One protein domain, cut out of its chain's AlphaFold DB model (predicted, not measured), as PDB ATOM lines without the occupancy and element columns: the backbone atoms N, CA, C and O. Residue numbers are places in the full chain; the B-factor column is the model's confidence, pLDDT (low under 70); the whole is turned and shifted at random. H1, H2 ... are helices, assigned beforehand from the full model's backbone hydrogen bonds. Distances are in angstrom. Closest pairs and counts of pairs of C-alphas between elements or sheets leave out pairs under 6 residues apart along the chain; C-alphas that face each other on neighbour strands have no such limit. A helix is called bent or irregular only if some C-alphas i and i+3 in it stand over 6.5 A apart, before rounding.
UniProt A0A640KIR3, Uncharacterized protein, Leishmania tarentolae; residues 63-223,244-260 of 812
ATOM      1  N   THR A  63     -71.180  -7.946 -48.318       77.44
ATOM      2  CA  THR A  63     -70.461  -7.597 -47.074       77.44
ATOM      3  C   THR A  63     -69.546  -8.724 -46.598       77.44
ATOM      4  O   THR A  63     -68.402  -8.469 -46.226       77.44
ATOM      5  N   ARG A  64     -70.001  -9.984 -46.663       76.81
ATOM      6  CA  ARG A  64     -69.189 -11.145 -46.264       76.81
ATOM      7  C   ARG A  64     -67.952 -11.339 -47.148       76.81
ATOM      8  O   ARG A  64     -66.886 -11.628 -46.618       76.81
ATOM      9  N   ILE A  65     -68.086 -11.177 -48.464       73.31
ATOM     10  CA  ILE A  65     -66.984 -11.335 -49.430       73.31
ATOM     11  C   ILE A  65     -65.973 -10.197 -49.247       73.31
ATOM     12  O   ILE A  65     -64.774 -10.432 -49.134       73.31
ATOM     13  N   LEU A  66     -66.468  -8.963 -49.120       77.56
ATOM     14  CA  LEU A  66     -65.647  -7.768 -48.913       77.56
ATOM     15  C   LEU A  66     -64.874  -7.813 -47.581       77.56
ATOM     16  O   LEU A  66     -63.735  -7.356 -47.520       77.56
ATOM     17  N   LEU A  67     -65.457  -8.402 -46.530       81.69
ATOM     18  CA  LEU A  67     -64.770  -8.652 -45.258       81.69
ATOM     19  C   LEU A  67     -63.742  -9.793 -45.336       81.69
ATOM     20  O   LEU A  67     -62.708  -9.692 -44.684       81.69
ATOM     21  N   MET A  68     -63.974 -10.835 -46.142       80.62
ATOM     22  CA  MET A  68     -62.961 -11.874 -46.382       80.62
ATOM     23  C   MET A  68     -61.737 -11.295 -47.107       80.62
ATOM     24  O   MET A  68     -60.624 -11.446 -46.610       80.62
ATOM     25  N   HIS A  69     -61.942 -10.521 -48.180       77.69
ATOM     26  CA  HIS A  69     -60.850  -9.821 -48.872       77.69
ATOM     27  C   HIS A  69     -60.101  -8.845 -47.944       77.69
ATOM     28  O   HIS A  69     -58.881  -8.708 -48.032       77.69
ATOM     29  N   LEU A  70     -60.811  -8.180 -47.022       85.12
ATOM     30  CA  LEU A  70     -60.203  -7.319 -46.005       85.12
ATOM     31  C   LEU A  70     -59.269  -8.107 -45.069       85.12
ATOM     32  O   LEU A  70     -58.163  -7.645 -44.796       85.12
ATOM     33  N   ASP A  71     -59.684  -9.283 -44.591       84.62
ATOM     34  CA  ASP A  71     -58.843 -10.144 -43.745       84.62
ATOM     35  C   ASP A  71     -57.661 -10.762 -44.503       84.62
ATOM     36  O   ASP A  71     -56.563 -10.848 -43.954       84.62
ATOM     37  N   GLU A  72     -57.835 -11.107 -45.778       82.56
ATOM     38  CA  GLU A  72     -56.763 -11.603 -46.651       82.56
ATOM     39  C   GLU A  72     -55.679 -10.532 -46.883       82.56
ATOM     40  O   GLU A  72     -54.486 -10.821 -46.749       82.56
ATOM     41  N   ILE A  73     -56.076  -9.273 -47.119       83.88
ATOM     42  CA  ILE A  73     -55.157  -8.121 -47.194       83.88
ATOM     43  C   ILE A  73     -54.425  -7.914 -45.858       83.88
ATOM     44  O   ILE A  73     -53.217  -7.676 -45.847       83.88
ATOM     45  N   LEU A  74     -55.122  -8.007 -44.720       88.06
ATOM     46  CA  LEU A  74     -54.515  -7.808 -43.397       88.06
ATOM     47  C   LEU A  74     -53.532  -8.923 -43.025       88.06
ATOM     48  O   LEU A  74     -52.495  -8.632 -42.428       88.06
ATOM     49  N   ALA A  75     -53.835 -10.171 -43.387       83.44
ATOM     50  CA  ALA A  75     -52.943 -11.309 -43.199       83.44
ATOM     51  C   ALA A  75     -51.663 -11.145 -44.033       83.44
ATOM     52  O   ALA A  75     -50.567 -11.188 -43.474       83.44
ATOM     53  N   ALA A  76     -51.798 -10.853 -45.333       79.56
ATOM     54  CA  ALA A  76     -50.663 -10.603 -46.223       79.56
ATOM     55  C   ALA A  76     -49.816  -9.398 -45.770       79.56
ATOM     56  O   ALA A  76     -48.589  -9.456 -45.804       79.56
ATOM     57  N   ALA A  77     -50.449  -8.320 -45.295       85.06
ATOM     58  CA  ALA A  77     -49.752  -7.154 -44.758       85.06
ATOM     59  C   ALA A  77     -48.990  -7.475 -43.460       85.06
ATOM     60  O   ALA A  77     -47.873  -6.991 -43.269       85.06
ATOM     61  N   ALA A  78     -49.564  -8.286 -42.566       86.56
ATOM     62  CA  ALA A  78     -48.916  -8.698 -41.321       86.56
ATOM     63  C   ALA A  78     -47.724  -9.639 -41.567       86.56
ATOM     64  O   ALA A  78     -46.670  -9.444 -40.962       86.56
ATOM     65  N   GLU A  79     -47.870 -10.601 -42.481       83.00
ATOM     66  CA  GLU A  79     -46.789 -11.484 -42.931       83.00
ATOM     67  C   GLU A  79     -45.650 -10.687 -43.576       83.00
ATOM     68  O   GLU A  79     -44.497 -10.818 -43.167       83.00
ATOM     69  N   ALA A  80     -45.973  -9.802 -44.526       83.00
ATOM     70  CA  ALA A  80     -44.994  -8.933 -45.167       83.00
ATOM     71  C   ALA A  80     -44.213  -8.119 -44.129       83.00
ATOM     72  O   ALA A  80     -42.987  -8.140 -44.141       83.00
ATOM     73  N   THR A  81     -44.920  -7.505 -43.168       87.94
ATOM     74  CA  THR A  81     -44.339  -6.697 -42.077       87.94
ATOM     75  C   THR A  81     -43.351  -7.477 -41.197       87.94
ATOM     76  O   THR A  81     -42.433  -6.877 -40.641       87.94
ATOM     77  N   ALA A  82     -43.510  -8.798 -41.064       85.62
ATOM     78  CA  ALA A  82     -42.588  -9.641 -40.301       85.62
ATOM     79  C   ALA A  82     -41.267  -9.922 -41.045       85.62
ATOM     80  O   ALA A  82     -40.252 -10.163 -40.397       85.62
ATOM     81  N   ASN A  83     -41.275  -9.849 -42.381       83.62
ATOM     82  CA  ASN A  83     -40.156 -10.199 -43.263       83.62
ATOM     83  C   ASN A  83     -39.497  -8.963 -43.923       83.62
ATOM     84  O   ASN A  83     -38.794  -9.085 -44.925       83.62
ATOM     85  N   VAL A  84     -39.750  -7.759 -43.397       88.25
ATOM     86  CA  VAL A  84     -39.283  -6.492 -43.982       88.25
ATOM     87  C   VAL A  84     -37.774  -6.313 -43.831       88.25
ATOM     88  O   VAL A  84     -37.243  -6.308 -42.719       88.25
ATOM     89  N   HIS A  85     -37.110  -6.054 -44.956       87.00
ATOM     90  CA  HIS A  85     -35.682  -5.752 -45.011       87.00
ATOM     91  C   HIS A  85     -35.413  -4.243 -44.861       87.00
ATOM     92  O   HIS A  85     -34.506  -3.862 -44.119       87.00
ATOM     93  N   ILE A  86     -36.241  -3.393 -45.486       89.75
ATOM     94  CA  ILE A  86     -36.080  -1.923 -45.536       89.75
ATOM     95  C   ILE A  86     -37.339  -1.178 -45.084       89.75
ATOM     96  O   ILE A  86     -38.446  -1.675 -45.266       89.75
ATOM     97  N   ASN A  87     -37.212   0.037 -44.557       92.75
ATOM     98  CA  ASN A  87     -38.346   0.854 -44.096       92.75
ATOM     99  C   ASN A  87     -39.235   0.140 -43.056       92.75
ATOM    100  O   ASN A  87     -40.470   0.123 -43.133       92.75
ATOM    101  N   LYS A  88     -38.593  -0.514 -42.081       92.88
ATOM    102  CA  LYS A  88     -39.233  -1.376 -41.078       92.88
ATOM    103  C   LYS A  88     -40.229  -0.621 -40.193       92.88
ATOM    104  O   LYS A  88     -41.208  -1.225 -39.754       92.88
ATOM    105  N   HIS A  89     -40.014   0.658 -39.894       93.50
ATOM    106  CA  HIS A  89     -40.880   1.461 -39.022       93.50
ATOM    107  C   HIS A  89     -42.092   2.012 -39.768       93.50
ATOM    108  O   HIS A  89     -43.207   1.861 -39.265       93.50
ATOM    109  N   GLN A  90     -41.924   2.519 -40.991       92.69
ATOM    110  CA  GLN A  90     -43.020   2.850 -41.907       92.69
ATOM    111  C   GLN A  90     -43.876   1.610 -42.200       92.69
ATOM    112  O   GLN A  90     -45.102   1.690 -42.126       92.69
ATOM    113  N   CYS A  91     -43.267   0.434 -42.404       93.25
ATOM    114  CA  CYS A  91     -44.008  -0.819 -42.575       93.25
ATOM    115  C   CYS A  91     -44.822  -1.209 -41.325       93.25
ATOM    116  O   CYS A  91     -46.020  -1.499 -41.420       93.25
ATOM    117  N   LYS A  92     -44.221  -1.157 -40.125       92.44
ATOM    118  CA  LYS A  92     -44.936  -1.390 -38.850       92.44
ATOM    119  C   LYS A  92     -46.077  -0.385 -38.648       92.44
ATOM    120  O   LYS A  92     -47.152  -0.773 -38.180       92.44
ATOM    121  N   LEU A  93     -45.858   0.882 -39.007       91.06
ATOM    122  CA  LEU A  93     -46.839   1.960 -38.912       91.06
ATOM    123  C   LEU A  93     -48.010   1.726 -39.871       91.06
ATOM    124  O   LEU A  93     -49.152   1.702 -39.415       91.06
ATOM    125  N   ALA A  94     -47.739   1.439 -41.146       91.44
ATOM    126  CA  ALA A  94     -48.724   1.033 -42.146       91.44
ATOM    127  C   ALA A  94     -49.559  -0.166 -41.668       91.44
ATOM    128  O   ALA A  94     -50.787  -0.096 -41.652       91.44
ATOM    129  N   ALA A  95     -48.930  -1.238 -41.182       91.56
ATOM    130  CA  ALA A  95     -49.649  -2.416 -40.698       91.56
ATOM    131  C   ALA A  95     -50.490  -2.143 -39.434       91.56
ATOM    132  O   ALA A  95     -51.590  -2.685 -39.302       91.56
ATOM    133  N   ARG A  96     -50.014  -1.294 -38.507       89.12
ATOM    134  CA  ARG A  96     -50.798  -0.798 -37.353       89.12
ATOM    135  C   ARG A  96     -52.006   0.013 -37.828       89.12
ATOM    136  O   ARG A  96     -53.114  -0.194 -37.338       89.12
ATOM    137  N   ARG A  97     -51.794   0.899 -38.798       87.19
ATOM    138  CA  ARG A  97     -52.793   1.801 -39.378       87.19
ATOM    139  C   ARG A  97     -53.866   1.067 -40.202       87.19
ATOM    140  O   ARG A  97     -55.040   1.413 -40.081       87.19
ATOM    141  N   LEU A  98     -53.505   0.023 -40.955       90.00
ATOM    142  CA  LEU A  98     -54.440  -0.882 -41.648       90.00
ATOM    143  C   LEU A  98     -55.307  -1.663 -40.646       90.00
ATOM    144  O   LEU A  98     -56.530  -1.713 -40.789       90.00
ATOM    145  N   ARG A  99     -54.692  -2.217 -39.587       89.06
ATOM    146  CA  ARG A  99     -55.414  -2.899 -38.496       89.06
ATOM    147  C   ARG A  99     -56.384  -1.970 -37.761       89.06
ATOM    148  O   ARG A  99     -57.476  -2.413 -37.421       89.06
ATOM    149  N   LEU A 100     -56.030  -0.696 -37.563       87.00
ATOM    150  CA  LEU A 100     -56.921   0.301 -36.963       87.00
ATOM    151  C   LEU A 100     -58.162   0.562 -37.833       87.00
ATOM    152  O   LEU A 100     -59.273   0.447 -37.322       87.00
ATOM    153  N   ILE A 101     -57.993   0.823 -39.139       87.06
ATOM    154  CA  ILE A 101     -59.126   0.960 -40.080       87.06
ATOM    155  C   ILE A 101     -60.037  -0.268 -39.975       87.06
ATOM    156  O   ILE A 101     -61.241  -0.140 -39.764       87.06
ATOM    157  N   ALA A 102     -59.466  -1.470 -40.072       88.38
ATOM    158  CA  ALA A 102     -60.235  -2.706 -40.104       88.38
ATOM    159  C   ALA A 102     -60.896  -3.092 -38.768       88.38
ATOM    160  O   ALA A 102     -61.893  -3.818 -38.766       88.38
ATOM    161  N   ALA A 103     -60.373  -2.616 -37.636       87.44
ATOM    162  CA  ALA A 103     -61.034  -2.734 -36.342       87.44
ATOM    163  C   ALA A 103     -62.246  -1.791 -36.256       87.44
ATOM    164  O   ALA A 103     -63.322  -2.225 -35.846       87.44
ATOM    165  N   THR A 104     -62.101  -0.537 -36.698       84.62
ATOM    166  CA  THR A 104     -63.181   0.460 -36.664       84.62
ATOM    167  C   THR A 104     -64.290   0.155 -37.674       84.62
ATOM    168  O   THR A 104     -65.463   0.252 -37.321       84.62
ATOM    169  N   LEU A 105     -63.956  -0.315 -38.885       86.44
ATOM    170  CA  LEU A 105     -64.931  -0.807 -39.877       86.44
ATOM    171  C   LEU A 105     -65.895  -1.833 -39.261       86.44
ATOM    172  O   LEU A 105     -67.108  -1.703 -39.394       86.44
ATOM    173  N   ARG A 106     -65.363  -2.816 -38.520       85.56
ATOM    174  CA  ARG A 106     -66.157  -3.876 -37.871       85.56
ATOM    175  C   ARG A 106     -67.010  -3.400 -36.693       85.56
ATOM    176  O   ARG A 106     -67.895  -4.135 -36.268       85.56
ATOM    177  N   GLN A 107     -66.760  -2.199 -36.173       85.38
ATOM    178  CA  GLN A 107     -67.564  -1.575 -35.117       85.38
ATOM    179  C   GLN A 107     -68.697  -0.698 -35.678       85.38
ATOM    180  O   GLN A 107     -69.568  -0.273 -34.919       85.38
ATOM    181  N   MET A 108     -68.716  -0.420 -36.988       82.62
ATOM    182  CA  MET A 108     -69.771   0.385 -37.605       82.62
ATOM    183  C   MET A 108     -71.056  -0.425 -37.872       82.62
ATOM    184  O   MET A 108     -70.979  -1.616 -38.173       82.62
ATOM    185  N   PRO A 109     -72.250   0.213 -37.871       79.31
ATOM    186  CA  PRO A 109     -73.534  -0.459 -38.132       79.31
ATOM    187  C   PRO A 109     -73.667  -1.139 -39.506       79.31
ATOM    188  O   PRO A 109     -74.612  -1.893 -39.730       79.31
ATOM    189  N   ARG A 110     -72.756  -0.843 -40.440       77.00
ATOM    190  CA  ARG A 110     -72.586  -1.527 -41.728       77.00
ATOM    191  C   ARG A 110     -71.080  -1.723 -41.948       77.00
ATOM    192  O   ARG A 110     -70.413  -0.743 -42.273       77.00
ATOM    193  N   PRO A 111     -70.530  -2.933 -41.747       77.00
ATOM    194  CA  PRO A 111     -69.080  -3.147 -41.721       77.00
ATOM    195  C   PRO A 111     -68.438  -3.371 -43.102       77.00
ATOM    196  O   PRO A 111     -67.248  -3.670 -43.170       77.00
ATOM    197  N   ALA A 112     -69.196  -3.257 -44.199       78.44
ATOM    198  CA  ALA A 112     -68.686  -3.447 -45.554       78.44
ATOM    199  C   ALA A 112     -67.659  -2.354 -45.933       78.44
ATOM    200  O   ALA A 112     -68.026  -1.175 -45.962       78.44
ATOM    201  N   PRO A 113     -66.394  -2.697 -46.248       82.00
ATOM    202  CA  PRO A 113     -65.452  -1.738 -46.818       82.00
ATOM    203  C   PRO A 113     -65.847  -1.394 -48.261       82.00
ATOM    204  O   PRO A 113     -66.292  -2.264 -49.011       82.00
ATOM    205  N   SER A 114     -65.643  -0.142 -48.678       81.94
ATOM    206  CA  SER A 114     -65.851   0.244 -50.078       81.94
ATOM    207  C   SER A 114     -64.791  -0.379 -50.994       81.94
ATOM    208  O   SER A 114     -63.656  -0.640 -50.585       81.94
ATOM    209  N   GLN A 115     -65.136  -0.565 -52.272       78.75
ATOM    210  CA  GLN A 115     -64.198  -1.042 -53.295       78.75
ATOM    211  C   GLN A 115     -62.948  -0.149 -53.396       78.75
ATOM    212  O   GLN A 115     -61.830  -0.660 -53.483       78.75
ATOM    213  N   GLN A 116     -63.104   1.178 -53.303       82.50
ATOM    214  CA  GLN A 116     -61.978   2.120 -53.286       82.50
ATOM    215  C   GLN A 116     -61.056   1.889 -52.075       82.50
ATOM    216  O   GLN A 116     -59.835   1.867 -52.235       82.50
ATOM    217  N   LEU A 117     -61.622   1.653 -50.883       86.06
ATOM    218  CA  LEU A 117     -60.849   1.377 -49.671       86.06
ATOM    219  C   LEU A 117     -60.059   0.070 -49.797       86.06
ATOM    220  O   LEU A 117     -58.863   0.061 -49.518       86.06
ATOM    221  N   LEU A 118     -60.682  -1.004 -50.296       84.81
ATOM    222  CA  LEU A 118     -59.978  -2.264 -50.576       84.81
ATOM    223  C   LEU A 118     -58.844  -2.072 -51.599       84.81
ATOM    224  O   LEU A 118     -57.749  -2.582 -51.384       84.81
ATOM    225  N   THR A 119     -59.066  -1.282 -52.656       85.50
ATOM    226  CA  THR A 119     -58.045  -0.968 -53.681       85.50
ATOM    227  C   THR A 119     -56.826  -0.260 -53.072       85.50
ATOM    228  O   THR A 119     -55.681  -0.615 -53.348       85.50
ATOM    229  N   ALA A 120     -57.054   0.723 -52.198       88.12
ATOM    230  CA  ALA A 120     -55.982   1.484 -51.556       88.12
ATOM    231  C   ALA A 120     -55.294   0.716 -50.403       88.12
ATOM    232  O   ALA A 120     -54.106   0.906 -50.152       88.12
ATOM    233  N   MET A 121     -55.992  -0.206 -49.731       89.12
ATOM    234  CA  MET A 121     -55.356  -1.150 -48.799       89.12
ATOM    235  C   MET A 121     -54.519  -2.208 -49.548       89.12
ATOM    236  O   MET A 121     -53.445  -2.581 -49.075       89.12
ATOM    237  N   LYS A 122     -54.957  -2.638 -50.743       85.88
ATOM    238  CA  LYS A 122     -54.230  -3.543 -51.656       85.88
ATOM    239  C   LYS A 122     -52.919  -2.930 -52.166       85.88
ATOM    240  O   LYS A 122     -51.907  -3.628 -52.149       85.88
ATOM    241  N   SER A 123     -52.886  -1.644 -52.534       86.69
ATOM    242  CA  SER A 123     -51.632  -0.973 -52.933       86.69
ATOM    243  C   SER A 123     -50.639  -0.813 -51.778       86.69
ATOM    244  O   SER A 123     -49.456  -1.107 -51.929       86.69
ATOM    245  N   LEU A 124     -51.104  -0.441 -50.581       90.38
ATOM    246  CA  LEU A 124     -50.220  -0.381 -49.415       90.38
ATOM    247  C   LEU A 124     -49.688  -1.776 -49.040       90.38
ATOM    248  O   LEU A 124     -48.527  -1.912 -48.659       90.38
ATOM    249  N   CYS A 125     -50.491  -2.830 -49.217       87.88
ATOM    250  CA  CYS A 125     -50.033  -4.210 -49.060       87.88
ATOM    251  C   CYS A 125     -49.008  -4.645 -50.132       87.88
ATOM    252  O   CYS A 125     -48.187  -5.519 -49.844       87.88
ATOM    253  N   LEU A 126     -49.015  -4.053 -51.336       84.12
ATOM    254  CA  LEU A 126     -47.931  -4.221 -52.316       84.12
ATOM    255  C   LEU A 126     -46.643  -3.586 -51.803       84.12
ATOM    256  O   LEU A 126     -45.633  -4.278 -51.701       84.12
ATOM    257  N   LEU A 127     -46.688  -2.318 -51.396       87.88
ATOM    258  CA  LEU A 127     -45.503  -1.612 -50.907       87.88
ATOM    259  C   LEU A 127     -44.838  -2.340 -49.722       87.88
ATOM    260  O   LEU A 127     -43.630  -2.562 -49.735       87.88
ATOM    261  N   LEU A 128     -45.633  -2.826 -48.758       88.44
ATOM    262  CA  LEU A 128     -45.149  -3.668 -47.653       88.44
ATOM    263  C   LEU A 128     -44.409  -4.931 -48.129       88.44
ATOM    264  O   LEU A 128     -43.430  -5.342 -47.509       88.44
ATOM    265  N   ARG A 129     -44.873  -5.556 -49.217       82.44
ATOM    266  CA  ARG A 129     -44.259  -6.763 -49.792       82.44
ATOM    267  C   ARG A 129     -43.011  -6.442 -50.607       82.44
ATOM    268  O   ARG A 129     -42.046  -7.186 -50.495       82.44
ATOM    269  N   GLN A 130     -42.972  -5.324 -51.329       81.62
ATOM    270  CA  GLN A 130     -41.764  -4.857 -52.026       81.62
ATOM    271  C   GLN A 130     -40.628  -4.536 -51.035       81.62
ATOM    272  O   GLN A 130     -39.475  -4.872 -51.287       81.62
ATOM    273  N   CYS A 131     -40.949  -3.988 -49.856       86.69
ATOM    274  CA  CYS A 131     -39.988  -3.779 -48.762       86.69
ATOM    275  C   CYS A 131     -39.498  -5.078 -48.078       86.69
ATOM    276  O   CYS A 131     -38.520  -5.047 -47.325       86.69
ATOM    277  N   ALA A 132     -40.168  -6.212 -48.310       82.31
ATOM    278  CA  ALA A 132     -39.854  -7.511 -47.710       82.31
ATOM    279  C   ALA A 132     -39.225  -8.515 -48.691       82.31
ATOM    280  O   ALA A 132     -38.465  -9.384 -48.272       82.31
ATOM    281  N   TYR A 133     -39.537  -8.409 -49.982       71.88
ATOM    282  CA  TYR A 133     -39.225  -9.436 -50.968       71.88
ATOM    283  C   TYR A 133     -37.772  -9.388 -51.453       71.88
ATOM    284  O   TYR A 133     -37.306  -8.360 -51.949       71.88
ATOM    285  N   ASP A 134     -37.077 -10.523 -51.363       61.12
ATOM    286  CA  ASP A 134     -35.795 -10.767 -52.026       61.12
ATOM    287  C   ASP A 134     -35.967 -11.897 -53.049       61.12
ATOM    288  O   ASP A 134     -36.578 -12.924 -52.755       61.12
ATOM    289  N   GLY A 135     -35.433 -11.709 -54.256       55.56
ATOM    290  CA  GLY A 135     -35.684 -12.571 -55.419       55.56
ATOM    291  C   GLY A 135     -34.899 -13.887 -55.420       55.56
ATOM    292  O   GLY A 135     -34.487 -14.355 -56.481       55.56
ATOM    293  N   GLY A 136     -34.610 -14.454 -54.248       46.88
ATOM    294  CA  GLY A 136     -33.773 -15.640 -54.113       46.88
ATOM    295  C   GLY A 136     -33.844 -16.295 -52.733       46.88
ATOM    296  O   GLY A 136     -33.930 -15.624 -51.713       46.88
ATOM    297  N   VAL A 137     -33.705 -17.625 -52.737       33.12
ATOM    298  CA  VAL A 137     -33.715 -18.542 -51.577       33.12
ATOM    299  C   VAL A 137     -35.104 -18.872 -50.994       33.12
ATOM    300  O   VAL A 137     -35.523 -18.361 -49.967       33.12
ATOM    301  N   VAL A 138     -35.727 -19.869 -51.635       34.66
ATOM    302  CA  VAL A 138     -36.378 -21.056 -51.030       34.66
ATOM    303  C   VAL A 138     -37.423 -20.854 -49.917       34.66
ATOM    304  O   VAL A 138     -37.134 -20.490 -48.781       34.66
ATOM    305  N   ALA A 139     -38.639 -21.312 -50.226       43.50
ATOM    306  CA  ALA A 139     -39.760 -21.499 -49.310       43.50
ATOM    307  C   ALA A 139     -39.415 -22.241 -47.998       43.50
ATOM    308  O   ALA A 139     -38.936 -23.375 -48.027       43.50
ATOM    309  N   SER A 140     -39.772 -21.652 -46.847       34.09
ATOM    310  CA  SER A 140     -39.847 -22.364 -45.556       34.09
ATOM    311  C   SER A 140     -40.806 -21.724 -44.526       34.09
ATOM    312  O   SER A 140     -40.551 -21.766 -43.321       34.09
ATOM    313  N   THR A 141     -41.947 -21.182 -44.959       34.00
ATOM    314  CA  THR A 141     -43.053 -20.799 -44.058       34.00
ATOM    315  C   THR A 141     -44.399 -21.180 -44.659       34.00
ATOM    316  O   THR A 141     -44.681 -20.905 -45.820       34.00
ATOM    317  N   THR A 142     -45.263 -21.803 -43.853       36.09
ATOM    318  CA  THR A 142     -46.608 -22.248 -44.256       36.09
ATOM    319  C   THR A 142     -47.631 -21.110 -44.192       36.09
ATOM    320  O   THR A 142     -48.700 -21.253 -43.595       36.09
ATOM    321  N   ALA A 143     -47.288 -19.961 -44.770       36.69
ATOM    322  CA  ALA A 143     -48.267 -18.930 -45.078       36.69
ATOM    323  C   ALA A 143     -49.129 -19.385 -46.270       36.69
ATOM    324  O   ALA A 143     -48.648 -20.130 -47.132       36.69
ATOM    325  N   PRO A 144     -50.416 -19.003 -46.341       41.53
ATOM    326  CA  PRO A 144     -51.273 -19.443 -47.425       41.53
ATOM    327  C   PRO A 144     -50.822 -18.796 -48.734       41.53
ATOM    328  O   PRO A 144     -51.030 -17.602 -48.950       41.53
ATOM    329  N   VAL A 145     -50.302 -19.613 -49.658       40.50
ATOM    330  CA  VAL A 145     -50.021 -19.219 -51.051       40.50
ATOM    331  C   VAL A 145     -51.229 -18.493 -51.665       40.50
ATOM    332  O   VAL A 145     -51.059 -17.562 -52.440       40.50
ATOM    333  N   THR A 146     -52.453 -18.822 -51.242       38.94
ATOM    334  CA  THR A 146     -53.695 -18.093 -51.536       38.94
ATOM    335  C   THR A 146     -53.597 -16.574 -51.329       38.94
ATOM    336  O   THR A 146     -53.996 -15.833 -52.216       38.94
ATOM    337  N   ALA A 147     -53.027 -16.084 -50.222       35.38
ATOM    338  CA  ALA A 147     -52.876 -14.647 -49.949       35.38
ATOM    339  C   ALA A 147     -51.772 -13.990 -50.804       35.38
ATOM    340  O   ALA A 147     -51.797 -12.784 -51.069       35.38
ATOM    341  N   LEU A 148     -50.824 -14.788 -51.310       39.47
ATOM    342  CA  LEU A 148     -49.941 -14.357 -52.390       39.47
ATOM    343  C   LEU A 148     -50.740 -14.233 -53.700       39.47
ATOM    344  O   LEU A 148     -50.657 -13.194 -54.349       39.47
ATOM    345  N   LYS A 149     -51.587 -15.222 -54.017       44.38
ATOM    346  CA  LYS A 149     -52.385 -15.285 -55.253       44.38
ATOM    347  C   LYS A 149     -53.487 -14.224 -55.366       44.38
ATOM    348  O   LYS A 149     -53.654 -13.646 -56.432       44.38
ATOM    349  N   ILE A 150     -54.209 -13.917 -54.287       40.62
ATOM    350  CA  ILE A 150     -55.341 -12.960 -54.279       40.62
ATOM    351  C   ILE A 150     -54.915 -11.537 -54.681       40.62
ATOM    352  O   ILE A 150     -55.708 -10.775 -55.231       40.62
ATOM    353  N   LEU A 151     -53.658 -11.171 -54.426       46.34
ATOM    354  CA  LEU A 151     -53.143  -9.825 -54.679       46.34
ATOM    355  C   LEU A 151     -52.353  -9.703 -55.998       46.34
ATOM    356  O   LEU A 151     -52.183  -8.580 -56.471       46.34
ATOM    357  N   TYR A 152     -51.900 -10.822 -56.587       51.38
ATOM    358  CA  TYR A 152     -50.941 -10.844 -57.711       51.38
ATOM    359  C   TYR A 152     -51.270 -11.806 -58.859       51.38
ATOM    360  O   TYR A 152     -50.619 -11.745 -59.898       51.38
ATOM    361  N   GLY A 153     -52.280 -12.663 -58.710       43.09
ATOM    362  CA  GLY A 153     -52.551 -13.761 -59.636       43.09
ATOM    363  C   GLY A 153     -51.798 -15.053 -59.276       43.09
ATOM    364  O   GLY A 153     -51.051 -15.082 -58.296       43.09
ATOM    365  N   PRO A 154     -52.026 -16.165 -60.002       37.44
ATOM    366  CA  PRO A 154     -51.591 -17.491 -59.565       37.44
ATOM    367  C   PRO A 154     -50.116 -17.831 -59.828       37.44
ATOM    368  O   PRO A 154     -49.664 -18.846 -59.297       37.44
ATOM    369  N   ASP A 155     -49.397 -17.015 -60.606       37.72
ATOM    370  CA  ASP A 155     -47.967 -17.185 -60.895       37.72
ATOM    371  C   ASP A 155     -47.083 -16.845 -59.685       37.72
ATOM    372  O   ASP A 155     -47.397 -15.971 -58.873       37.72
ATOM    373  N   GLY A 156     -45.932 -17.516 -59.584       46.47
ATOM    374  CA  GLY A 156     -44.882 -17.136 -58.642       46.47
ATOM    375  C   GLY A 156     -44.205 -15.832 -59.071       46.47
ATOM    376  O   GLY A 156     -43.726 -15.734 -60.193       46.47
ATOM    377  N   ASP A 157     -44.163 -14.857 -58.161       44.56
ATOM    378  CA  ASP A 157     -43.499 -13.551 -58.307       44.56
ATOM    379  C   ASP A 157     -43.636 -12.840 -59.680       44.56
ATOM    380  O   ASP A 157     -42.665 -12.690 -60.425       44.56
ATOM    381  N   PRO A 158     -44.817 -12.280 -60.000       46.47
ATOM    382  CA  PRO A 158     -44.985 -11.395 -61.154       46.47
ATOM    383  C   PRO A 158     -44.417  -9.978 -60.919       46.47
ATOM    384  O   PRO A 158     -44.705  -9.066 -61.698       46.47
ATOM    385  N   LEU A 159     -43.662  -9.752 -59.834       49.22
ATOM    386  CA  LEU A 159     -43.086  -8.448 -59.497       49.22
ATOM    387  C   LEU A 159     -41.741  -8.217 -60.214       49.22
ATOM    388  O   LEU A 159     -41.346  -7.072 -60.426       49.22
ATOM    389  N   GLY A 160     -41.053  -9.290 -60.619       48.81
ATOM    390  CA  GLY A 160     -39.800  -9.222 -61.371       48.81
ATOM    391  C   GLY A 160     -38.625  -8.620 -60.580       48.81
ATOM    392  O   GLY A 160     -38.748  -8.258 -59.406       48.81
ATOM    393  N   PRO A 161     -37.444  -8.464 -61.211       48.34
ATOM    394  CA  PRO A 161     -36.246  -7.995 -60.515       48.34
ATOM    395  C   PRO A 161     -36.362  -6.554 -59.990       48.34
ATOM    396  O   PRO A 161     -35.555  -6.157 -59.155       48.34
ATOM    397  N   ALA A 162     -37.330  -5.763 -60.465       52.16
ATOM    398  CA  ALA A 162     -37.456  -4.344 -60.133       52.16
ATOM    399  C   ALA A 162     -38.137  -4.048 -58.794       52.16
ATOM    400  O   ALA A 162     -38.066  -2.923 -58.304       52.16
ATOM    401  N   GLN A 163     -38.841  -5.029 -58.240       60.28
ATOM    402  CA  GLN A 163     -39.787  -4.833 -57.142       60.28
ATOM    403  C   GLN A 163     -39.349  -5.577 -55.867       60.28
ATOM    404  O   GLN A 163     -40.103  -5.656 -54.900       60.28
ATOM    405  N   CYS A 164     -38.112  -6.088 -55.849       70.38
ATOM    406  CA  CYS A 164     -37.437  -6.543 -54.638       70.38
ATOM    407  C   CYS A 164     -36.888  -5.358 -53.824       70.38
ATOM    408  O   CYS A 164     -36.608  -4.276 -54.362       70.38
ATOM    409  N   TRP A 165     -36.666  -5.574 -52.524       81.44
ATOM    410  CA  TRP A 165     -36.248  -4.515 -51.601       81.44
ATOM    411  C   TRP A 165     -34.945  -3.834 -52.043       81.44
ATOM    412  O   TRP A 165     -34.811  -2.619 -51.934       81.44
ATOM    413  N   ARG A 166     -33.999  -4.592 -52.618       79.81
ATOM    414  CA  ARG A 166     -32.681  -4.092 -53.054       79.81
ATOM    415  C   ARG A 166     -32.807  -2.980 -54.096       79.81
ATOM    416  O   ARG A 166     -32.094  -1.978 -54.022       79.81
ATOM    417  N   VAL A 167     -33.724  -3.137 -55.053       76.25
ATOM    418  CA  VAL A 167     -33.981  -2.127 -56.087       76.25
ATOM    419  C   VAL A 167     -34.752  -0.946 -55.512       76.25
ATOM    420  O   VAL A 167     -34.355   0.197 -55.749       76.25
ATOM    421  N   LEU A 168     -35.797  -1.205 -54.723       80.38
ATOM    422  CA  LEU A 168     -36.606  -0.163 -54.089       80.38
ATOM    423  C   LEU A 168     -35.740   0.775 -53.221       80.38
ATOM    424  O   LEU A 168     -35.821   2.001 -53.348       80.38
ATOM    425  N   LEU A 169     -34.820   0.198 -52.443       82.31
ATOM    426  CA  LEU A 169     -33.782   0.887 -51.673       82.31
ATOM    427  C   LEU A 169     -32.853   1.732 -52.569       82.31
ATOM    428  O   LEU A 169     -32.617   2.907 -52.290       82.31
ATOM    429  N   CYS A 170     -32.370   1.185 -53.690       77.75
ATOM    430  CA  CYS A 170     -31.513   1.918 -54.637       77.75
ATOM    431  C   CYS A 170     -32.232   3.053 -55.398       77.75
ATOM    432  O   CYS A 170     -31.572   3.961 -55.917       77.75
ATOM    433  N   GLN A 171     -33.562   2.997 -55.509       76.69
ATOM    434  CA  GLN A 171     -34.378   3.988 -56.215       76.69
ATOM    435  C   GLN A 171     -34.882   5.107 -55.291       76.69
ATOM    436  O   GLN A 171     -34.741   6.282 -55.644       76.69
ATOM    437  N   HIS A 172     -35.425   4.765 -54.119       78.25
ATOM    438  CA  HIS A 172     -36.131   5.703 -53.234       78.25
ATOM    439  C   HIS A 172     -35.453   5.938 -51.874       78.25
ATOM    440  O   HIS A 172     -35.842   6.871 -51.174       78.25
ATOM    441  N   PHE A 173     -34.440   5.142 -51.511       79.88
ATOM    442  CA  PHE A 173     -33.787   5.102 -50.193       79.88
ATOM    443  C   PHE A 173     -34.750   4.754 -49.044       79.88
ATOM    444  O   PHE A 173     -34.795   3.604 -48.635       79.88
ATOM    445  N   THR A 174     -35.579   5.698 -48.597       78.56
ATOM    446  CA  THR A 174     -36.483   5.594 -47.430       78.56
ATOM    447  C   THR A 174     -37.956   5.355 -47.790       78.56
ATOM    448  O   THR A 174     -38.848   5.682 -47.007       78.56
ATOM    449  N   GLY A 175     -38.253   4.937 -49.029       80.75
ATOM    450  CA  GLY A 175     -39.622   4.676 -49.513       80.75
ATOM    451  C   GLY A 175     -40.620   5.851 -49.426       80.75
ATOM    452  O   GLY A 175     -41.775   5.695 -49.828       80.75
ATOM    453  N   GLN A 176     -40.192   7.024 -48.939       84.44
ATOM    454  CA  GLN A 176     -41.029   8.049 -48.300       84.44
ATOM    455  C   GLN A 176     -42.232   8.457 -49.159       84.44
ATOM    456  O   GLN A 176     -43.358   8.577 -48.682       84.44
ATOM    457  N   LEU A 177     -41.988   8.641 -50.455       82.50
ATOM    458  CA  LEU A 177     -42.959   9.132 -51.429       82.50
ATOM    459  C   LEU A 177     -43.970   8.062 -51.861       82.50
ATOM    460  O   LEU A 177     -45.105   8.400 -52.186       82.50
ATOM    461  N   LEU A 178     -43.593   6.779 -51.816       87.81
ATOM    462  CA  LEU A 178     -44.515   5.671 -52.067       87.81
ATOM    463  C   LEU A 178     -45.473   5.505 -50.884       87.81
ATOM    464  O   LEU A 178     -46.681   5.387 -51.086       87.81
ATOM    465  N   PHE A 179     -44.956   5.590 -49.651       89.62
ATOM    466  CA  PHE A 179     -45.798   5.595 -48.455       89.62
ATOM    467  C   PHE A 179     -46.709   6.826 -48.424       89.62
ATOM    468  O   PHE A 179     -47.908   6.669 -48.227       89.62
ATOM    469  N   GLN A 180     -46.212   8.029 -48.732       85.19
ATOM    470  CA  GLN A 180     -47.057   9.226 -48.858       85.19
ATOM    471  C   GLN A 180     -48.130   9.088 -49.954       85.19
ATOM    472  O   GLN A 180     -49.289   9.425 -49.707       85.19
ATOM    473  N   GLY A 181     -47.792   8.563 -51.137       85.12
ATOM    474  CA  GLY A 181     -48.741   8.348 -52.240       85.12
ATOM    475  C   GLY A 181     -49.830   7.317 -51.922       85.12
ATOM    476  O   GLY A 181     -51.002   7.524 -52.255       85.12
ATOM    477  N   ALA A 182     -49.474   6.246 -51.206       87.19
ATOM    478  CA  ALA A 182     -50.430   5.292 -50.644       87.19
ATOM    479  C   ALA A 182     -51.268   5.920 -49.513       87.19
ATOM    480  O   ALA A 182     -52.473   5.682 -49.424       87.19
ATOM    481  N   TYR A 183     -50.663   6.760 -48.667       85.56
ATOM    482  CA  TYR A 183     -51.340   7.356 -47.519       85.56
ATOM    483  C   TYR A 183     -52.340   8.454 -47.896       85.56
ATOM    484  O   TYR A 183     -53.413   8.501 -47.291       85.56
ATOM    485  N   ARG A 184     -52.079   9.264 -48.933       83.44
ATOM    486  CA  ARG A 184     -53.052  10.240 -49.474       83.44
ATOM    487  C   ARG A 184     -54.386   9.581 -49.835       83.44
ATOM    488  O   ARG A 184     -55.444  10.079 -49.460       83.44
ATOM    489  N   ARG A 185     -54.340   8.414 -50.485       84.44
ATOM    490  CA  ARG A 185     -55.521   7.641 -50.921       84.44
ATOM    491  C   ARG A 185     -56.371   7.110 -49.765       84.44
ATOM    492  O   ARG A 185     -57.571   6.912 -49.921       84.44
ATOM    493  N   LEU A 186     -55.752   6.890 -48.607       83.62
ATOM    494  CA  LEU A 186     -56.391   6.403 -47.381       83.62
ATOM    495  C   LEU A 186     -56.658   7.530 -46.362       83.62
ATOM    496  O   LEU A 186     -57.241   7.279 -45.307       83.62
ATOM    497  N   TRP A 187     -56.286   8.778 -46.672       78.00
ATOM    498  CA  TRP A 187     -56.359   9.928 -45.764       78.00
ATOM    499  C   TRP A 187     -57.764  10.182 -45.212       78.00
ATOM    500  O   TRP A 187     -57.928  10.459 -44.024       78.00
ATOM    501  N   VAL A 188     -58.794  10.051 -46.054       75.81
ATOM    502  CA  VAL A 188     -60.198  10.239 -45.651       75.81
ATOM    503  C   VAL A 188     -60.627   9.187 -44.623       75.81
ATOM    504  O   VAL A 188     -61.352   9.518 -43.692       75.81
ATOM    505  N   ALA A 189     -60.126   7.951 -44.722       75.88
ATOM    506  CA  ALA A 189     -60.343   6.939 -43.691       75.88
ATOM    507  C   ALA A 189     -59.526   7.253 -42.424       75.88
ATOM    508  O   ALA A 189     -60.075   7.269 -41.326       75.88
ATOM    509  N   TRP A 190     -58.227   7.557 -42.538       72.94
ATOM    510  CA  TRP A 190     -57.396   7.777 -41.344       72.94
ATOM    511  C   TRP A 190     -57.756   9.016 -40.535       72.94
ATOM    512  O   TRP A 190     -57.775   8.934 -39.308       72.94
ATOM    513  N   SER A 191     -58.108  10.122 -41.185       70.25
ATOM    514  CA  SER A 191     -58.546  11.346 -40.498       70.25
ATOM    515  C   SER A 191     -59.889  11.195 -39.765       70.25
ATOM    516  O   SER A 191     -60.155  11.955 -38.837       70.25
ATOM    517  N   MET A 192     -60.709  10.190 -40.104       69.25
ATOM    518  CA  MET A 192     -61.906   9.828 -39.328       69.25
ATOM    519  C   MET A 192     -61.604   8.937 -38.114       69.25
ATOM    520  O   MET A 192     -62.414   8.889 -37.189       69.25
ATOM    521  N   TYR A 193     -60.479   8.211 -38.111       65.56
ATOM    522  CA  TYR A 193     -60.209   7.125 -37.155       65.56
ATOM    523  C   TYR A 193     -58.950   7.322 -36.293       65.56
ATOM    524  O   TYR A 193     -58.654   6.473 -35.453       65.56
ATOM    525  N   SER A 194     -58.210   8.421 -36.467       60.06
ATOM    526  CA  SER A 194     -57.048   8.777 -35.648       60.06
ATOM    527  C   SER A 194     -57.063  10.257 -35.269       60.06
ATOM    528  O   SER A 194     -57.171  11.126 -36.128       60.06
ATOM    529  N   HIS A 195     -56.894  10.540 -33.975       56.66
ATOM    530  CA  HIS A 195     -56.647  11.890 -33.449       56.66
ATOM    531  C   HIS A 195     -55.150  12.187 -33.248       56.66
ATOM    532  O   HIS A 195     -54.799  13.212 -32.665       56.66
ATOM    533  N   MET A 196     -54.263  11.283 -33.677       59.25
ATOM    534  CA  MET A 196     -52.818  11.493 -33.599       59.25
ATOM    535  C   MET A 196     -52.355  12.521 -34.632       59.25
ATOM    536  O   MET A 196     -52.919  12.638 -35.717       59.25
ATOM    537  N   ASP A 197     -51.266  13.207 -34.303       68.69
ATOM    538  CA  ASP A 197     -50.489  14.018 -35.236       68.69
ATOM    539  C   ASP A 197     -49.820  13.093 -36.277       68.69
ATOM    540  O   ASP A 197     -48.748  12.530 -36.037       68.69
ATOM    541  N   LEU A 198     -50.525  12.848 -37.390       71.88
ATOM    542  CA  LEU A 198     -50.149  11.859 -38.410       71.88
ATOM    543  C   LEU A 198     -48.793  12.182 -39.048       71.88
ATOM    544  O   LEU A 198     -47.971  11.284 -39.214       71.88
ATOM    545  N   GLU A 199     -48.544  13.464 -39.331       75.69
ATOM    546  CA  GLU A 199     -47.290  13.962 -39.906       75.69
ATOM    547  C   GLU A 199     -46.104  13.695 -38.967       75.69
ATOM    548  O   GLU A 199     -45.021  13.319 -39.416       75.69
ATOM    549  N   ARG A 200     -46.321  13.798 -37.647       82.81
ATOM    550  CA  ARG A 200     -45.319  13.441 -36.634       82.81
ATOM    551  C   ARG A 200     -45.081  11.935 -36.538       82.81
ATOM    552  O   ARG A 200     -43.930  11.536 -36.387       82.81
ATOM    553  N   GLU A 201     -46.119  11.097 -36.615       84.31
ATOM    554  CA  GLU A 201     -45.930   9.636 -36.660       84.31
ATOM    555  C   GLU A 201     -45.089   9.222 -37.879       84.31
ATOM    556  O   GLU A 201     -44.156   8.430 -37.740       84.31
ATOM    557  N   ASP A 202     -45.389   9.784 -39.054       83.31
ATOM    558  CA  ASP A 202     -44.695   9.461 -40.303       83.31
ATOM    559  C   ASP A 202     -43.266  10.022 -40.341       83.31
ATOM    560  O   ASP A 202     -42.344   9.315 -40.745       83.31
ATOM    561  N   GLY A 203     -43.048  11.243 -39.839       86.00
ATOM    562  CA  GLY A 203     -41.711  11.831 -39.706       86.00
ATOM    563  C   GLY A 203     -40.817  11.094 -38.701       86.00
ATOM    564  O   GLY A 203     -39.621  10.934 -38.945       86.00
ATOM    565  N   VAL A 204     -41.381  10.580 -37.599       89.69
ATOM    566  CA  VAL A 204     -40.647   9.709 -36.663       89.69
ATOM    567  C   VAL A 204     -40.284   8.385 -37.337       89.69
ATOM    568  O   VAL A 204     -39.127   7.974 -37.245       89.69
ATOM    569  N   ALA A 205     -41.216   7.748 -38.053       90.75
ATOM    570  CA  ALA A 205     -40.938   6.512 -38.784       90.75
ATOM    571  C   ALA A 205     -39.832   6.705 -39.841       90.75
ATOM    572  O   ALA A 205     -38.852   5.965 -39.820       90.75
ATOM    573  N   GLU A 206     -39.923   7.751 -40.676       89.31
ATOM    574  CA  GLU A 206     -38.873   8.121 -41.638       89.31
ATOM    575  C   GLU A 206     -37.515   8.338 -40.958       89.31
ATOM    576  O   GLU A 206     -36.504   7.858 -41.461       89.31
ATOM    577  N   SER A 207     -37.471   9.026 -39.810       89.31
ATOM    578  CA  SER A 207     -36.201   9.310 -39.128       89.31
ATOM    579  C   SER A 207     -35.493   8.063 -38.589       89.31
ATOM    580  O   SER A 207     -34.265   8.036 -38.541       89.31
ATOM    581  N   LEU A 208     -36.253   7.031 -38.207       91.25
ATOM    582  CA  LEU A 208     -35.707   5.751 -37.762       91.25
ATOM    583  C   LEU A 208     -35.260   4.917 -38.968       91.25
ATOM    584  O   LEU A 208     -34.105   4.489 -39.033       91.25
ATOM    585  N   ASP A 209     -36.146   4.752 -39.954       91.81
ATOM    586  CA  ASP A 209     -35.873   4.001 -41.182       91.81
ATOM    587  C   ASP A 209     -34.674   4.547 -41.959       91.81
ATOM    588  O   ASP A 209     -33.853   3.763 -42.417       91.81
ATOM    589  N   PHE A 210     -34.489   5.870 -42.009       89.06
ATOM    590  CA  PHE A 210     -33.312   6.510 -42.603       89.06
ATOM    591  C   PHE A 210     -31.981   5.948 -42.067       89.06
ATOM    592  O   PHE A 210     -31.036   5.793 -42.835       89.06
ATOM    593  N   SER A 211     -31.911   5.618 -40.773       85.69
ATOM    594  CA  SER A 211     -30.703   5.074 -40.137       85.69
ATOM    595  C   SER A 211     -30.558   3.554 -40.246       85.69
ATOM    596  O   SER A 211     -29.435   3.058 -40.323       85.69
ATOM    597  N   GLU A 212     -31.663   2.807 -40.300       89.31
ATOM    598  CA  GLU A 212     -31.608   1.363 -40.564       89.31
ATOM    599  C   GLU A 212     -31.301   1.070 -42.043       89.31
ATOM    600  O   GLU A 212     -30.466   0.217 -42.339       89.31
ATOM    601  N   ASP A 213     -31.921   1.797 -42.973       90.25
ATOM    602  CA  ASP A 213     -31.732   1.611 -44.415       90.25
ATOM    603  C   ASP A 213     -30.359   2.119 -44.889       90.25
ATOM    604  O   ASP A 213     -29.793   1.567 -45.835       90.25
ATOM    605  N   GLU A 214     -29.769   3.103 -44.197       88.19
ATOM    606  CA  GLU A 214     -28.366   3.497 -44.375       88.19
ATOM    607  C   GLU A 214     -27.414   2.330 -44.060       88.19
ATOM    608  O   GLU A 214     -26.528   2.029 -44.865       88.19
ATOM    609  N   GLN A 215     -27.629   1.613 -42.948       85.38
ATOM    610  CA  GLN A 215     -26.847   0.417 -42.619       85.38
ATOM    611  C   GLN A 215     -27.075  -0.701 -43.650       85.38
ATOM    612  O   GLN A 215     -26.104  -1.241 -44.181       85.38
ATOM    613  N   VAL A 216     -28.333  -1.017 -43.981       87.38
ATOM    614  CA  VAL A 216     -28.673  -2.080 -44.949       87.38
ATOM    615  C   VAL A 216     -28.088  -1.786 -46.336       87.38
ATOM    616  O   VAL A 216     -27.580  -2.695 -46.996       87.38
ATOM    617  N   MET A 217     -28.085  -0.525 -46.783       84.69
ATOM    618  CA  MET A 217     -27.444  -0.150 -48.045       84.69
ATOM    619  C   MET A 217     -25.917  -0.297 -47.977       84.69
ATOM    620  O   MET A 217     -25.311  -0.786 -48.934       84.69
ATOM    621  N   MET A 218     -25.281   0.085 -46.867       83.56
ATOM    622  CA  MET A 218     -23.835  -0.089 -46.712       83.56
ATOM    623  C   MET A 218     -23.433  -1.570 -46.672       83.56
ATOM    624  O   MET A 218     -22.468  -1.936 -47.338       83.56
ATOM    625  N   GLU A 219     -24.198  -2.439 -46.005       83.38
ATOM    626  CA  GLU A 219     -23.984  -3.896 -46.019       83.38
ATOM    627  C   GLU A 219     -24.185  -4.512 -47.418       83.38
ATOM    628  O   GLU A 219     -23.437  -5.406 -47.815       83.38
ATOM    629  N   LEU A 220     -25.151  -4.004 -48.197       79.88
ATOM    630  CA  LEU A 220     -25.442  -4.468 -49.560       79.88
ATOM    631  C   LEU A 220     -24.306  -4.167 -50.556       79.88
ATOM    632  O   LEU A 220     -24.027  -4.995 -51.424       79.88
ATOM    633  N   PHE A 221     -23.662  -2.998 -50.454       74.12
ATOM    634  CA  PHE A 221     -22.577  -2.590 -51.360       74.12
ATOM    635  C   PHE A 221     -21.167  -2.902 -50.828       74.12
ATOM    636  O   PHE A 221     -20.241  -3.066 -51.625       74.12
ATOM    637  N   PHE A 222     -20.998  -3.026 -49.510       77.69
ATOM    638  CA  PHE A 222     -19.722  -3.304 -48.844       77.69
ATOM    639  C   PHE A 222     -19.866  -4.463 -47.839       77.69
ATOM    640  O   PHE A 222     -19.726  -4.253 -46.635       77.69
ATOM    641  N   PRO A 223     -20.142  -5.700 -48.305       68.62
ATOM    642  CA  PRO A 223     -20.375  -6.845 -47.427       68.62
ATOM    643  C   PRO A 223     -19.128  -7.180 -46.595       68.62
ATOM    644  O   PRO A 223     -18.137  -7.710 -47.103       68.62
ATOM    645  N   ARG A 244     -16.699   8.372 -45.682       78.88
ATOM    646  CA  ARG A 244     -16.860   9.149 -46.916       78.88
ATOM    647  C   ARG A 244     -18.034   8.622 -47.741       78.88
ATOM    648  O   ARG A 244     -18.907   9.416 -48.074       78.88
ATOM    649  N   HIS A 245     -18.099   7.309 -47.973       80.31
ATOM    650  CA  HIS A 245     -19.207   6.657 -48.687       80.31
ATOM    651  C   HIS A 245     -20.571   7.017 -48.085       80.31
ATOM    652  O   HIS A 245     -21.491   7.333 -48.835       80.31
ATOM    653  N   LEU A 246     -20.658   7.059 -46.750       81.38
ATOM    654  CA  LEU A 246     -21.847   7.461 -45.997       81.38
ATOM    655  C   LEU A 246     -22.316   8.884 -46.352       81.38
ATOM    656  O   LEU A 246     -23.482   9.109 -46.649       81.38
ATOM    657  N   ARG A 247     -21.393   9.854 -46.395       82.75
ATOM    658  CA  ARG A 247     -21.712  11.256 -46.729       82.75
ATOM    659  C   ARG A 247     -22.066  11.434 -48.202       82.75
ATOM    660  O   ARG A 247     -22.965  12.213 -48.512       82.75
ATOM    661  N   ASP A 248     -21.394  10.707 -49.092       80.44
ATOM    662  CA  ASP A 248     -21.699  10.720 -50.525       80.44
ATOM    663  C   ASP A 248     -23.109  10.128 -50.784       80.44
ATOM    664  O   ASP A 248     -23.875  10.679 -51.579       80.44
ATOM    665  N   LEU A 249     -23.498   9.080 -50.041       82.38
ATOM    666  CA  LEU A 249     -24.845   8.493 -50.036       82.38
ATOM    667  C   LEU A 249     -25.907   9.455 -49.472       82.38
ATOM    668  O   LEU A 249     -26.921   9.709 -50.125       82.38
ATOM    669  N   GLN A 250     -25.670  10.055 -48.303       82.50
ATOM    670  CA  GLN A 250     -26.590  11.032 -47.705       82.50
ATOM    671  C   GLN A 250     -26.815  12.242 -48.633       82.50
ATOM    672  O   GLN A 250     -27.948  12.698 -48.802       82.50
ATOM    673  N   ALA A 251     -25.764  12.725 -49.306       80.56
ATOM    674  CA  ALA A 251     -25.867  13.789 -50.305       80.56
ATOM    675  C   ALA A 251     -26.644  13.354 -51.566       80.56
ATOM    676  O   ALA A 251     -27.382  14.158 -52.143       80.56
ATOM    677  N   TYR A 252     -26.523  12.093 -51.991       77.56
ATOM    678  CA  TYR A 252     -27.320  11.514 -53.078       77.56
ATOM    679  C   TYR A 252     -28.809  11.411 -52.708       77.56
ATOM    680  O   TYR A 252     -29.656  11.830 -53.501       77.56
ATOM    681  N   TYR A 253     -29.143  10.968 -51.489       78.38
ATOM    682  CA  TYR A 253     -30.527  10.971 -50.992       78.38
ATOM    683  C   TYR A 253     -31.113  12.384 -50.931       78.38
ATOM    684  O   TYR A 253     -32.203  12.608 -51.447       78.38
ATOM    685  N   GLN A 254     -30.382  13.362 -50.383       79.44
ATOM    686  CA  GLN A 254     -30.845  14.757 -50.324       79.44
ATOM    687  C   GLN A 254     -31.157  15.328 -51.717       79.44
ATOM    688  O   GLN A 254     -32.145  16.045 -51.877       79.44
ATOM    689  N   ARG A 255     -30.372  14.969 -52.744       73.94
ATOM    690  CA  ARG A 255     -30.664  15.326 -54.143       73.94
ATOM    691  C   ARG A 255     -31.921  14.623 -54.657       73.94
ATOM    692  O   ARG A 255     -32.795  15.298 -55.193       73.94
ATOM    693  N   ARG A 256     -32.064  13.306 -54.447       72.69
ATOM    694  CA  ARG A 256     -33.283  12.571 -54.837       72.69
ATOM    695  C   ARG A 256     -34.534  13.081 -54.122       72.69
ATOM    696  O   ARG A 256     -35.573  13.162 -54.756       72.69
ATOM    697  N   LYS A 257     -34.450  13.517 -52.862       73.19
ATOM    698  CA  LYS A 257     -35.589  14.099 -52.131       73.19
ATOM    699  C   LYS A 257     -36.084  15.425 -52.739       73.19
ATOM    700  O   LYS A 257     -37.257  15.748 -52.589       73.19
ATOM    701  N   MET A 258     -35.231  16.152 -53.470       71.56
ATOM    702  CA  MET A 258     -35.605  17.366 -54.216       71.56
ATOM    703  C   MET A 258     -36.163  17.086 -55.624       71.56
ATOM    704  O   MET A 258     -36.925  17.892 -56.151       71.56
ATOM    705  N   SER A 259     -35.781  15.974 -56.259       72.19
ATOM    706  CA  SER A 259     -36.187  15.632 -57.634       72.19
ATOM    707  C   SER A 259     -36.412  14.119 -57.825       72.19
ATOM    708  O   SER A 259     -35.775  13.490 -58.670       72.19
ATOM    709  N   PRO A 260     -37.338  13.502 -57.068       71.00
ATOM    710  CA  PRO A 260     -37.423  12.041 -56.921       71.00
ATOM    711  C   PRO A 260     -37.851  11.307 -58.192       71.00
ATOM    712  O   PRO A 260     -37.548  10.132 -58.371       71.00
TER     713      PRO A 260
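This is residues 63 to 223 and 244 to 260 of the 812 residues of an uncharacterized protein of Leishmania tarentolae (UniProt A0A640KIR3). Four helices, H1, H2, H3 and H6, lie lengthwise as an up-and-down bundle, and a fifth, H7, starts beside H2 and runs on past the end of the other four. Beyond that end H5 and H8 sit loosely near H7, while the short H4, between two long links, packs across the outside of H1; residues 137 to 142 stick out. The 178 printed residues hold eight named helices, H1 to H8 in chain order, and no named strand, and the class is all helix. The whole is compact, with a radius of gyration of the C-alphas of 17.0 A and spans of 58 by 40 by 24 A.

H1, residues 63 to 82, begins at C-alpha 63 (-70.461, -7.597, -47.074) and is 28.8 A long. H2, residues 88 to 105, measures 25.7 A, and H3, residues 115 to 130, 22.8 A. H4 is residues 145 to 152 and H5 residues 165 to 172. H6, residues 176 to 193, is 22.2 A long and irregular, with C-alphas 185 and 188 7.5 A apart and a kink of 74 degrees near residue 186. H7, residues 198 to 221, is the longest helix, 33.7 A, with a kink of 28 degrees near residue 211. H8, residues 244 to 258, measures 21.7 A and ends at C-alpha 258 (-35.605, 17.366, -54.216).

H2 is the hub and touches four helices. It forms a hairpin with H1, at a shallow tilt of 19 degrees, opposite ways; the closest C-alphas, of Thr 81 and Cys 91, are 5.9 A apart. H2 and H3, also a hairpin, only just touch, with 3 pairs of C-alphas within 8 A, the closest those of Cys 91 and Leu 128 at 5.9 A. H2 touches H6, closest at the C-alphas of Ile 101 and Tyr 193, 6.9 A. With residues 88 to 93 alone it touches H7, at a steep tilt of 39 degrees, where the C-alphas of His 89 and Ala 205 come closest, 5.1 A. H1 and H3 touch and run the same way, closest at the C-alphas of Ala 80 and Arg 129, 5.2 A. H3 touches H6, closest at the C-alphas of Leu 124 and Ala 182, 5.8 A. H4 touches H1, about perpendicular at 78 degrees, closest at the C-alphas of Ala 76 and Ala 147, 5.9 A. H5 and H8 touch no helix; the closest C-alphas of H8 and H7, of Leu 246 and Glu 214, are 7.8 A apart. Every O i to N i+4 pair is within hydrogen-bond range in H1, H2, H3, H5 and H8, against 3 of 4 in H4, 9 of 14 in H6 and 19 of 20 in H7.

The two C-alphas farthest apart, of Pro 109 and Arg 244, are 58.1 A apart. Residues 224 to 243 are not printed, and C-alphas 223 and 244 are 16.4 A apart across the cut. The links H3 to H4 and H4 to H5 are long. The mean pLDDT of the printed part is 75.8; residues 134 to 163, 192 to 197 and 223 are under 70.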